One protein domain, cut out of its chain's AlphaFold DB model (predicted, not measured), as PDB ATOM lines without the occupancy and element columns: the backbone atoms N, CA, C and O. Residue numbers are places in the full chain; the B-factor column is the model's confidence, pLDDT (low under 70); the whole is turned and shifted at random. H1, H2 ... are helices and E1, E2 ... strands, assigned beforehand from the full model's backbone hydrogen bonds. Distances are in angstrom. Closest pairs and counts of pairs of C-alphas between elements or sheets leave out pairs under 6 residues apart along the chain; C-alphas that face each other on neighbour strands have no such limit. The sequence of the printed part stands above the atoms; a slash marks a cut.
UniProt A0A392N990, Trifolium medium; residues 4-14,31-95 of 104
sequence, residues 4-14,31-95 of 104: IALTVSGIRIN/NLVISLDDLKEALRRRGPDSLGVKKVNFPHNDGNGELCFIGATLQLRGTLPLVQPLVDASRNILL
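What this domain is: This is residues 4 to 14 and 31 to 95 of the 104 residues of a protein of Trifolium medium (UniProt A0A392N990). A long, narrow sheet of three strands has one helix, H1, over one face, running along the strands. Most of the sheet is a long hairpin of E2 and E3, with the shorter E1 along the other side of E3; after E3 a long unnamed stretch, residues 74 to 95, runs past the end of the hairpin and folds back. The printed part has 76 residues, under half of them in named elements, in the chain order E1, H1, E2, E3; the antiparallel sheet has the order E1, E3, E2, and the class is mixed, helices and strands. The whole is loose, with a radius of gyration of the C-alphas of 14.2 A, and flat, spanning 46 by 34 by 18 A.

How they stand to each other: E3, residues 63 to 73, is the inner strand. E2, residues 50 to 60, forms a hairpin with it, antiparallel at 164 degrees; N 54 and O 69 are within hydrogen-bond range at 2.8 A. E1, residues 4 to 9, is antiparallel to E3 at 172 degrees; N 7 and O 68 are 3.0 A apart, within hydrogen-bond range. H1, residues 36 to 44, is on the sheet at a height of 8.9 A, over E3 and along the strands, at 7 degrees to E3 on the local plane. The closest C-alphas of H1 and E3 are those of Leu 43 and Ala 72, 6.3 A apart. In H1 every O i to N i+4 pair is within hydrogen-bond range.

Where its parts are: E2 is 32.1 A long and E3 32.3 A, from first to last C-alpha; E1 is 17.1 A and H1 12.3 A. C-alpha 4 begins E1 at (-25.886, 17.238, -4.918), and C-alpha 73 ends E3 at (-31.463, 10.959, -3.625).

The domain as a whole: The two C-alphas farthest apart, those of Asp 62 and Thr 79, are 46.0 A apart. Residues 15 to 30 are not printed; C-alphas 14 and 31 are 19.7 A apart across the cut. The links H1 to E2 and E2 to E3 are tight. Residues 86 to 87 pair antiparallel with residues 93 to 94. Mean pLDDT of the printed part is 85.0, with residues 31 to 33 under 70.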
ATOM      1  N   ILE A   4     -26.239  17.002  -3.522       89.94
ATOM      2  CA  ILE A   4     -25.886  17.238  -4.918       89.94
ATOM      3  C   ILE A   4     -24.448  17.731  -4.971       89.94
ATOM      4  O   ILE A   4     -23.987  18.405  -4.047       89.94
ATOM      5  N   ALA A   5     -23.746  17.401  -6.043       88.56
ATOM      6  CA  ALA A   5     -22.420  17.924  -6.294       88.56
ATOM      7  C   ALA A   5     -22.200  18.159  -7.789       88.56
ATOM      8  O   ALA A   5     -22.769  17.465  -8.632       88.56
ATOM      9  N   LEU A   6     -21.373  19.151  -8.105       87.56
ATOM     10  CA  LEU A   6     -20.984  19.510  -9.463       87.56
ATOM     11  C   LEU A   6     -19.468  19.666  -9.495       87.56
ATOM     12  O   LEU A   6     -18.916  20.436  -8.712       87.56
ATOM     13  N   THR A   7     -18.816  18.963 -10.415       86.81
ATOM     14  CA  THR A   7     -17.417  19.219 -10.759       86.81
ATOM     15  C   THR A   7     -17.334  19.818 -12.157       86.81
ATOM     16  O   THR A   7     -18.072  19.431 -13.066       86.81
ATOM     17  N   VAL A   8     -16.453  20.804 -12.307       85.75
ATOM     18  CA  VAL A   8     -16.233  21.539 -13.553       85.75
ATOM     19  C   VAL A   8     -14.748  21.500 -13.871       85.75
ATOM     20  O   VAL A   8     -13.934  21.872 -13.028       85.75
ATOM     21  N   SER A   9     -14.389  21.049 -15.068       82.38
ATOM     22  CA  SER A   9     -12.999  20.956 -15.513       82.38
ATOM     23  C   SER A   9     -12.852  21.387 -16.974       82.38
ATOM     24  O   SER A   9     -13.806  21.371 -17.753       82.38
ATOM     25  N   GLY A  10     -11.650  21.834 -17.345       76.00
ATOM     26  CA  GLY A  10     -11.326  22.203 -18.729       76.00
ATOM     27  C   GLY A  10     -12.007  23.475 -19.253       76.00
ATOM     28  O   GLY A  10     -11.899  23.758 -20.442       76.00
ATOM     29  N   ILE A  11     -12.690  24.250 -18.398       79.12
ATOM     30  CA  ILE A  11     -13.315  25.531 -18.764       79.12
ATOM     31  C   ILE A  11     -13.041  26.619 -17.726       79.12
ATOM     32  O   ILE A  11     -12.879  26.346 -16.536       79.12
ATOM     33  N   ARG A  12     -13.039  27.878 -18.178       77.62
ATOM     34  CA  ARG A  12     -13.030  29.055 -17.301       77.62
ATOM     35  C   ARG A  12     -14.460  29.520 -17.045       77.62
ATOM     36  O   ARG A  12     -15.162  29.890 -17.981       77.62
ATOM     37  N   ILE A  13     -14.876  29.528 -15.780       75.38
ATOM     38  CA  ILE A  13     -16.183  30.052 -15.369       75.38
ATOM     39  C   ILE A  13     -16.035  31.554 -15.121       75.38
ATOM     40  O   ILE A  13     -15.339  31.974 -14.197       75.38
ATOM     41  N   ASN A  14     -16.683  32.375 -15.948       76.44
ATOM     42  CA  ASN A  14     -16.769  33.809 -15.701       76.44
ATOM     43  C   ASN A  14     -17.829  34.066 -14.617       76.44
ATOM     44  O   ASN A  14     -19.021  33.936 -14.869       76.44
ATOM     45  N   ASN A  31      -4.789  23.077  -3.779       50.25
ATOM     46  CA  ASN A  31      -4.963  22.281  -4.980       50.25
ATOM     47  C   ASN A  31      -5.693  21.003  -4.553       50.25
ATOM     48  O   ASN A  31      -5.099  19.941  -4.383       50.25
ATOM     49  N   LEU A  32      -6.972  21.158  -4.218       54.78
ATOM     50  CA  LEU A  32      -7.825  20.128  -3.675       54.78
ATOM     51  C   LEU A  32      -8.244  19.311  -4.885       54.78
ATOM     52  O   LEU A  32      -9.239  19.587  -5.554       54.78
ATOM     53  N   VAL A  33      -7.389  18.346  -5.211       61.97
ATOM     54  CA  VAL A  33      -7.658  17.304  -6.195       61.97
ATOM     55  C   VAL A  33      -8.768  16.436  -5.606       61.97
ATOM     56  O   VAL A  33      -8.524  15.401  -4.998       61.97
ATOM     57  N   ILE A  34     -10.006  16.913  -5.707       71.56
ATOM     58  CA  ILE A  34     -11.189  16.154  -5.316       71.56
ATOM     59  C   ILE A  34     -11.422  15.122  -6.415       71.56
ATOM     60  O   ILE A  34     -11.792  15.479  -7.536       71.56
ATOM     61  N   SER A  35     -11.207  13.841  -6.105       85.69
ATOM     62  CA  SER A  35     -11.563  12.762  -7.023       85.69
ATOM     63  C   SER A  35     -13.081  12.655  -7.153       85.69
ATOM     64  O   SER A  35     -13.835  12.818  -6.188       85.69
ATOM     65  N   LEU A  36     -13.541  12.315  -8.358       88.19
ATOM     66  CA  LEU A  36     -14.942  11.992  -8.610       88.19
ATOM     67  C   LEU A  36     -15.433  10.874  -7.677       88.19
ATOM     68  O   LEU A  36     -16.579  10.900  -7.229       88.19
ATOM     69  N   ASP A  37     -14.580   9.895  -7.384       90.75
ATOM     70  CA  ASP A  37     -14.946   8.756  -6.546       90.75
ATOM     71  C   ASP A  37     -15.021   9.135  -5.066       90.75
ATOM     72  O   ASP A  37     -15.963   8.727  -4.393       90.75
ATOM     73  N   ASP A  38     -14.148  10.024  -4.588       91.06
ATOM     74  CA  ASP A  38     -14.239  10.561  -3.226       91.06
ATOM     75  C   ASP A  38     -15.549  11.318  -3.014       91.06
ATOM     76  O   ASP A  38     -16.196  11.185  -1.974       91.06
ATOM     77  N   LEU A  39     -15.982  12.071  -4.027       90.50
ATOM     78  CA  LEU A  39     -17.243  12.800  -3.999       90.50
ATOM     79  C   LEU A  39     -18.452  11.857  -4.003       90.50
ATOM     80  O   LEU A  39     -19.399  12.059  -3.237       90.50
ATOM     81  N   LYS A  40     -18.417  10.792  -4.815       90.56
ATOM     82  CA  LYS A  40     -19.439   9.735  -4.778       90.56
ATOM     83  C   LYS A  40     -19.489   9.073  -3.406       90.56
ATOM     84  O   LYS A  40     -20.576   8.911  -2.862       90.56
ATOM     85  N   GLU A  41     -18.345   8.717  -2.833       92.06
ATOM     86  CA  GLU A  41     -18.270   8.077  -1.521       92.06
ATOM     87  C   GLU A  41     -18.739   9.016  -0.403       92.06
ATOM     88  O   GLU A  41     -19.490   8.610   0.484       92.06
ATOM     89  N   ALA A  42     -18.388  10.302  -0.461       89.94
ATOM     90  CA  ALA A  42     -18.898  11.312   0.462       89.94
ATOM     91  C   ALA A  42     -20.431  11.419   0.409       89.94
ATOM     92  O   ALA A  42     -21.079  11.541   1.452       89.94
ATOM     93  N   LEU A  43     -21.025  11.327  -0.785       90.12
ATOM     94  CA  LEU A  43     -22.476  11.318  -0.956       90.12
ATOM     95  C   LEU A  43     -23.114   9.998  -0.497       90.12
ATOM     96  O   LEU A  43     -24.145  10.031   0.172       90.12
ATOM     97  N   ARG A  44     -22.489   8.849  -0.780       90.94
ATOM     98  CA  ARG A  44     -22.951   7.515  -0.349       90.94
ATOM     99  C   ARG A  44     -23.011   7.372   1.166       90.94
ATOM    100  O   ARG A  44     -23.972   6.814   1.684       90.94
ATOM    101  N   ARG A  45     -22.048   7.942   1.895       91.38
ATOM    102  CA  ARG A  45     -22.027   7.930   3.372       91.38
ATOM    103  C   ARG A  45     -23.224   8.638   4.016       91.38
ATOM    104  O   ARG A  45     -23.452   8.467   5.208       91.38
ATOM    105  N   ARG A  46     -24.014   9.406   3.254       87.62
ATOM    106  CA  ARG A  46     -25.266  10.022   3.732       87.62
ATOM    107  C   ARG A  46     -26.471   9.074   3.693       87.62
ATOM    108  O   ARG A  46     -27.561   9.496   4.070       87.62
ATOM    109  N   GLY A  47     -26.280   7.840   3.222       88.69
ATOM    110  CA  GLY A  47     -27.324   6.830   3.066       88.69
ATOM    111  C   GLY A  47     -28.415   7.195   2.056       88.69
ATOM    112  O   GLY A  47     -29.577   7.064   2.413       88.69
ATOM    113  N   PRO A  48     -28.101   7.705   0.846       90.19
ATOM    114  CA  PRO A  48     -29.111   7.889  -0.190       90.19
ATOM    115  C   PRO A  48     -29.603   6.533  -0.719       90.19
ATOM    116  O   PRO A  48     -28.830   5.579  -0.799       90.19
ATOM    117  N   ASP A  49     -30.856   6.471  -1.162       89.56
ATOM    118  CA  ASP A  49     -31.420   5.293  -1.833       89.56
ATOM    119  C   ASP A  49     -30.908   5.162  -3.269       89.56
ATOM    120  O   ASP A  49     -30.847   4.070  -3.831       89.56
ATOM    121  N   SER A  50     -30.538   6.287  -3.888       88.81
ATOM    122  CA  SER A  50     -29.991   6.309  -5.236       88.81
ATOM    123  C   SER A  50     -28.864   7.327  -5.389       88.81
ATOM    124  O   SER A  50     -28.828   8.373  -4.739       88.81
ATOM    125  N   LEU A  51     -27.925   7.019  -6.281       91.75
ATOM    126  CA  LEU A  51     -26.838   7.905  -6.679       91.75
ATOM    127  C   LEU A  51     -26.717   7.853  -8.199       91.75
ATOM    128  O   LEU A  51     -26.485   6.783  -8.759       91.75
ATOM    129  N   GLY A  52     -26.840   8.997  -8.861       91.56
ATOM    130  CA  GLY A  52     -26.637   9.115 -10.297       91.56
ATOM    131  C   GLY A  52     -25.573  10.146 -10.644       91.56
ATOM    132  O   GLY A  52     -25.264  11.061  -9.879       91.56
ATOM    133  N   VAL A  53     -24.991   9.964 -11.827       93.19
ATOM    134  CA  VAL A  53     -23.937  10.816 -12.378       93.19
ATOM    135  C   VAL A  53     -24.277  11.140 -13.826       93.19
ATOM    136  O   VAL A  53     -24.612  10.245 -14.603       93.19
ATOM    137  N   LYS A  54     -24.151  12.411 -14.208       94.06
ATOM    138  CA  LYS A  54     -24.285  12.867 -15.590       94.06
ATOM    139  C   LYS A  54     -23.080  13.709 -15.983       94.06
ATOM    140  O   LYS A  54     -22.848  14.760 -15.401       94.06
ATOM    141  N   LYS A  55     -22.351  13.260 -17.003       92.56
ATOM    142  CA  LYS A  55     -21.260  14.012 -17.630       92.56
ATOM    143  C   LYS A  55     -21.763  14.733 -18.877       92.56
ATOM    144  O   LYS A  55     -22.530  14.156 -19.653       92.56
ATOM    145  N   VAL A  56     -21.338  15.977 -19.050       90.75
ATOM    146  CA  VAL A  56     -21.577  16.792 -20.240       90.75
ATOM    147  C   VAL A  56     -20.243  17.328 -20.720       90.75
ATOM    148  O   VAL A  56     -19.530  17.983 -19.963       90.75
ATOM    149  N   ASN A  57     -19.935  17.052 -21.981       90.19
ATOM    150  CA  ASN A  57     -18.701  17.484 -22.615       90.19
ATOM    151  C   ASN A  57     -18.997  18.670 -23.528       90.19
ATOM    152  O   ASN A  57     -19.984  18.645 -24.266       90.19
ATOM    153  N   PHE A  58     -18.124  19.669 -23.512       85.62
ATOM    154  CA  PHE A  58     -18.204  20.838 -24.377       85.62
ATOM    155  C   PHE A  58     -16.896  20.986 -25.151       85.62
ATOM    156  O   PHE A  58     -15.824  20.825 -24.563       85.62
ATOM    157  N   PRO A  59     -16.951  21.307 -26.450       81.56
ATOM    158  CA  PRO A  59     -15.754  21.687 -27.179       81.56
ATOM    159  C   PRO A  59     -15.231  23.021 -26.627       81.56
ATOM    160  O   PRO A  59     -15.987  23.985 -26.495       81.56
ATOM    161  N   HIS A  60     -13.942  23.083 -26.300       78.56
ATOM    162  CA  HIS A  60     -13.247  24.315 -25.942       78.56
ATOM    163  C   HIS A  60     -11.973  24.449 -26.792       78.56
ATOM    164  O   HIS A  60     -11.430  23.460 -27.280       78.56
ATOM    165  N   ASN A  61     -11.513  25.682 -27.023       71.81
ATOM    166  CA  ASN A  61     -10.408  25.937 -27.957       71.81
ATOM    167  C   ASN A  61      -9.096  25.256 -27.530       71.81
ATOM    168  O   ASN A  61      -8.325  24.848 -28.390       71.81
ATOM    169  N   ASP A  62      -8.892  25.082 -26.222       71.00
ATOM    170  CA  ASP A  62      -7.675  24.500 -25.643       71.00
ATOM    171  C   ASP A  62      -7.886  23.064 -25.102       71.00
ATOM    172  O   ASP A  62      -7.022  22.525 -24.411       71.00
ATOM    173  N   GLY A  63      -9.033  22.427 -25.381       72.94
ATOM    174  CA  GLY A  63      -9.361  21.070 -24.918       72.94
ATOM    175  C   GLY A  63     -10.865  20.795 -24.838       72.94
ATOM    176  O   GLY A  63     -11.680  21.646 -25.160       72.94
ATOM    177  N   ASN A  64     -11.274  19.610 -24.381       80.56
ATOM    178  CA  ASN A  64     -12.686  19.372 -24.067       80.56
ATOM    179  C   ASN A  64     -12.968  19.795 -22.622       80.56
ATOM    180  O   ASN A  64     -12.334  19.304 -21.690       80.56
ATOM    181  N   GLY A  65     -13.936  20.690 -22.447       86.75
ATOM    182  CA  GLY A  65     -14.510  21.007 -21.148       86.75
ATOM    183  C   GLY A  65     -15.442  19.897 -20.673       86.75
ATOM    184  O   GLY A  65     -16.178  19.333 -21.483       86.75
ATOM    185  N   GLU A  66     -15.457  19.600 -19.374       88.44
ATOM    186  CA  GLU A  66     -16.376  18.627 -18.775       88.44
ATOM    187  C   GLU A  66     -17.128  19.253 -17.588       88.44
ATOM    188  O   GLU A  66     -16.544  19.871 -16.696       88.44
ATOM    189  N   LEU A  67     -18.447  19.055 -17.570       90.69
ATOM    190  CA  LEU A  67     -19.298  19.226 -16.396       90.69
ATOM    191  C   LEU A  67     -19.764  17.849 -15.934       90.69
ATOM    192  O   LEU A  67     -20.412  17.126 -16.691       90.69
ATOM    193  N   CYS A  68     -19.480  17.487 -14.686       91.25
ATOM    194  CA  CYS A  68     -19.954  16.244 -14.092       91.25
ATOM    195  C   CYS A  68     -20.893  16.549 -12.923       91.25
ATOM    196  O   CYS A  68     -20.490  17.002 -11.852       91.25
ATOM    197  N   PHE A  69     -22.172  16.275 -13.148       93.00
ATOM    198  CA  PHE A  69     -23.254  16.426 -12.190       93.00
ATOM    199  C   PHE A  69     -23.451  15.126 -11.419       93.00
ATOM    200  O   PHE A  69     -23.531  14.056 -12.021       93.00
ATOM    201  N   ILE A  70     -23.583  15.211 -10.100       93.00
ATOM    202  CA  ILE A  70     -23.817  14.064  -9.226       93.00
ATOM    203  C   ILE A  70     -25.023  14.369  -8.350       93.00
ATOM    204  O   ILE A  70     -25.042  15.365  -7.626       93.00
ATOM    205  N   GLY A  71     -26.032  13.506  -8.420       91.56
ATOM    206  CA  GLY A  71     -27.219  13.579  -7.582       91.56
ATOM    207  C   GLY A  71     -27.296  12.353  -6.689       91.56
ATOM    208  O   GLY A  71     -27.344  11.231  -7.182       91.56
ATOM    209  N   ALA A  72     -27.321  12.553  -5.379       90.44
ATOM    210  CA  ALA A  72     -27.741  11.536  -4.431       90.44
ATOM    211  C   ALA A  72     -29.184  11.832  -4.021       90.44
ATOM    212  O   ALA A  72     -29.492  12.975  -3.683       90.44
ATOM    213  N   THR A  73     -30.053  10.824  -4.017       88.12
ATOM    214  CA  THR A  73     -31.463  10.959  -3.625       88.12
ATOM    215  C   THR A  73     -31.748  10.056  -2.441       88.12
ATOM    216  O   THR A  73     -31.423   8.876  -2.463       88.12
ATOM    217  N   LEU A  74     -32.360  10.622  -1.407       86.81
ATOM    218  CA  LEU A  74     -32.934   9.891  -0.283       86.81
ATOM    219  C   LEU A  74     -34.443  10.114  -0.352       86.81
ATOM    220  O   LEU A  74     -34.917  11.233  -0.140       86.81
ATOM    221  N   GLN A  75     -35.177   9.074  -0.713       80.12
ATOM    222  CA  GLN A  75     -36.607   9.088  -0.943       80.12
ATOM    223  C   GLN A  75     -37.340   8.931   0.391       80.12
ATOM    224  O   GLN A  75     -37.563   7.835   0.890       80.12
ATOM    225  N   LEU A  76     -37.764  10.050   0.974       80.94
ATOM    226  CA  LEU A  76     -38.521  10.021   2.233       80.94
ATOM    227  C   LEU A  76     -40.025   9.742   2.036       80.94
ATOM    228  O   LEU A  76     -40.714   9.411   2.997       80.94
ATOM    229  N   ARG A  77     -40.554   9.923   0.817       72.25
ATOM    230  CA  ARG A  77     -41.969   9.720   0.441       72.25
ATOM    231  C   ARG A  77     -42.082   9.364  -1.039       72.25
ATOM    232  O   ARG A  77     -41.285   9.867  -1.814       72.25
ATOM    233  N   GLY A  78     -43.098   8.608  -1.451       71.50
ATOM    234  CA  GLY A  78     -43.288   8.154  -2.840       71.50
ATOM    235  C   GLY A  78     -42.890   6.688  -3.033       71.50
ATOM    236  O   GLY A  78     -42.199   6.121  -2.194       71.50
ATOM    237  N   THR A  79     -43.370   6.058  -4.106       71.44
ATOM    238  CA  THR A  79     -43.253   4.599  -4.319       71.44
ATOM    239  C   THR A  79     -42.140   4.193  -5.281       71.44
ATOM    240  O   THR A  79     -41.773   3.022  -5.324       71.44
ATOM    241  N   LEU A  80     -41.590   5.141  -6.044       73.12
ATOM    242  CA  LEU A  80     -40.540   4.891  -7.027       73.12
ATOM    243  C   LEU A  80     -39.276   5.673  -6.650       73.12
ATOM    244  O   LEU A  80     -39.336   6.903  -6.574       73.12
ATOM    245  N   PRO A  81     -38.137   4.993  -6.425       71.88
ATOM    246  CA  PRO A  81     -36.874   5.674  -6.192       71.88
ATOM    247  C   PRO A  81     -36.463   6.422  -7.464       71.88
ATOM    248  O   PRO A  81     -36.257   5.823  -8.520       71.88
ATOM    249  N   LEU A  82     -36.351   7.747  -7.369       81.62
ATOM    250  CA  LEU A  82     -35.877   8.583  -8.469       81.62
ATOM    251  C   LEU A  82     -34.349   8.662  -8.445       81.62
ATOM    252  O   LEU A  82     -33.739   8.885  -7.400       81.62
ATOM    253  N   VAL A  83     -33.726   8.500  -9.612       87.00
ATOM    254  CA  VAL A  83     -32.285   8.699  -9.804       87.00
ATOM    255  C   VAL A  83     -32.074  10.075 -10.423       87.00
ATOM    256  O   VAL A  83     -32.595  10.361 -11.497       87.00
ATOM    257  N   GLN A  84     -31.307  10.926  -9.749       88.44
ATOM    258  CA  GLN A  84     -30.881  12.226 -10.269       88.44
ATOM    259  C   GLN A  84     -29.426  12.139 -10.749       88.44
ATOM    260  O   GLN A  84     -28.665  11.370 -10.165       88.44
ATOM    261  N   PRO A  85     -28.992  12.922 -11.752       92.69
ATOM    262  CA  PRO A  85     -29.696  14.048 -12.378       92.69
ATOM    263  C   PRO A  85     -30.813  13.623 -13.335       92.69
ATOM    264  O   PRO A  85     -30.653  12.663 -14.088       92.69
ATOM    265  N   LEU A  86     -31.917  14.370 -13.342       90.69
ATOM    266  CA  LEU A  86     -32.975  14.198 -14.336       90.69
ATOM    267  C   LEU A  86     -32.586  14.937 -15.616       90.69
ATOM    268  O   LEU A  86     -32.040  16.038 -15.556       90.69
ATOM    269  N   VAL A  87     -32.861  14.327 -16.768       91.69
ATOM    270  CA  VAL A  87     -32.587  14.919 -18.082       91.69
ATOM    271  C   VAL A  87     -33.858  14.873 -18.912       91.69
ATOM    272  O   VAL A  87     -34.435  13.800 -19.075       91.69
ATOM    273  N   ASP A  88     -34.290  16.021 -19.428       93.25
ATOM    274  CA  ASP A  88     -35.460  16.094 -20.305       93.25
ATOM    275  C   ASP A  88     -35.101  15.839 -21.785       93.25
ATOM    276  O   ASP A  88     -33.939  15.618 -22.153       93.25
ATOM    277  N   ALA A  89     -36.112  15.867 -22.659       94.69
ATOM    278  CA  ALA A  89     -35.933  15.683 -24.102       94.69
ATOM    279  C   ALA A  89     -35.060  16.778 -24.749       94.69
ATOM    280  O   ALA A  89     -34.344  16.506 -25.713       94.69
ATOM    281  N   SER A  90     -35.071  17.985 -24.183       95.81
ATOM    282  CA  SER A  90     -34.290  19.143 -24.629       95.81
ATOM    283  C   SER A  90     -32.859  19.156 -24.078       95.81
ATOM    284  O   SER A  90     -32.122  20.104 -24.332       95.81
ATOM    285  N   ARG A  91     -32.437  18.101 -23.361       89.50
ATOM    286  CA  ARG A  91     -31.127  17.979 -22.695       89.50
ATOM    287  C   ARG A  91     -30.913  18.959 -21.536       89.50
ATOM    288  O   ARG A  91     -29.774  19.130 -21.102       89.50
ATOM    289  N   ASN A  92     -31.978  19.535 -20.985       91.88
ATOM    290  CA  ASN A  92     -31.898  20.254 -19.720       91.88
ATOM    291  C   ASN A  92     -31.595  19.261 -18.599       91.88
ATOM    292  O   ASN A  92     -32.120  18.145 -18.592       91.88
ATOM    293  N   ILE A  93     -30.748  19.664 -17.655       92.19
ATOM    294  CA  ILE A  93     -30.354  18.835 -16.515       92.19
ATOM    295  C   ILE A  93     -30.916  19.465 -15.248       92.19
ATOM    296  O   ILE A  93     -30.596  20.607 -14.927       92.19
ATOM    297  N   LEU A  94     -31.723  18.702 -14.513       89.56
ATOM    298  CA  LEU A  94     -32.267  19.102 -13.223       89.56
ATOM    299  C   LEU A  94     -31.638  18.266 -12.106       89.56
ATOM    300  O   LEU A  94     -31.729  17.035 -12.090       89.56
ATOM    301  N   LEU A  95     -31.033  18.971 -11.152       90.25
ATOM    302  CA  LEU A  95     -30.688  18.453  -9.837       90.25
ATOM    303  C   LEU A  95     -31.476  19.253  -8.813       90.25
ATOM    304  O   LEU A  95     -31.534  20.479  -8.875       90.25
TER     305      LEU A  95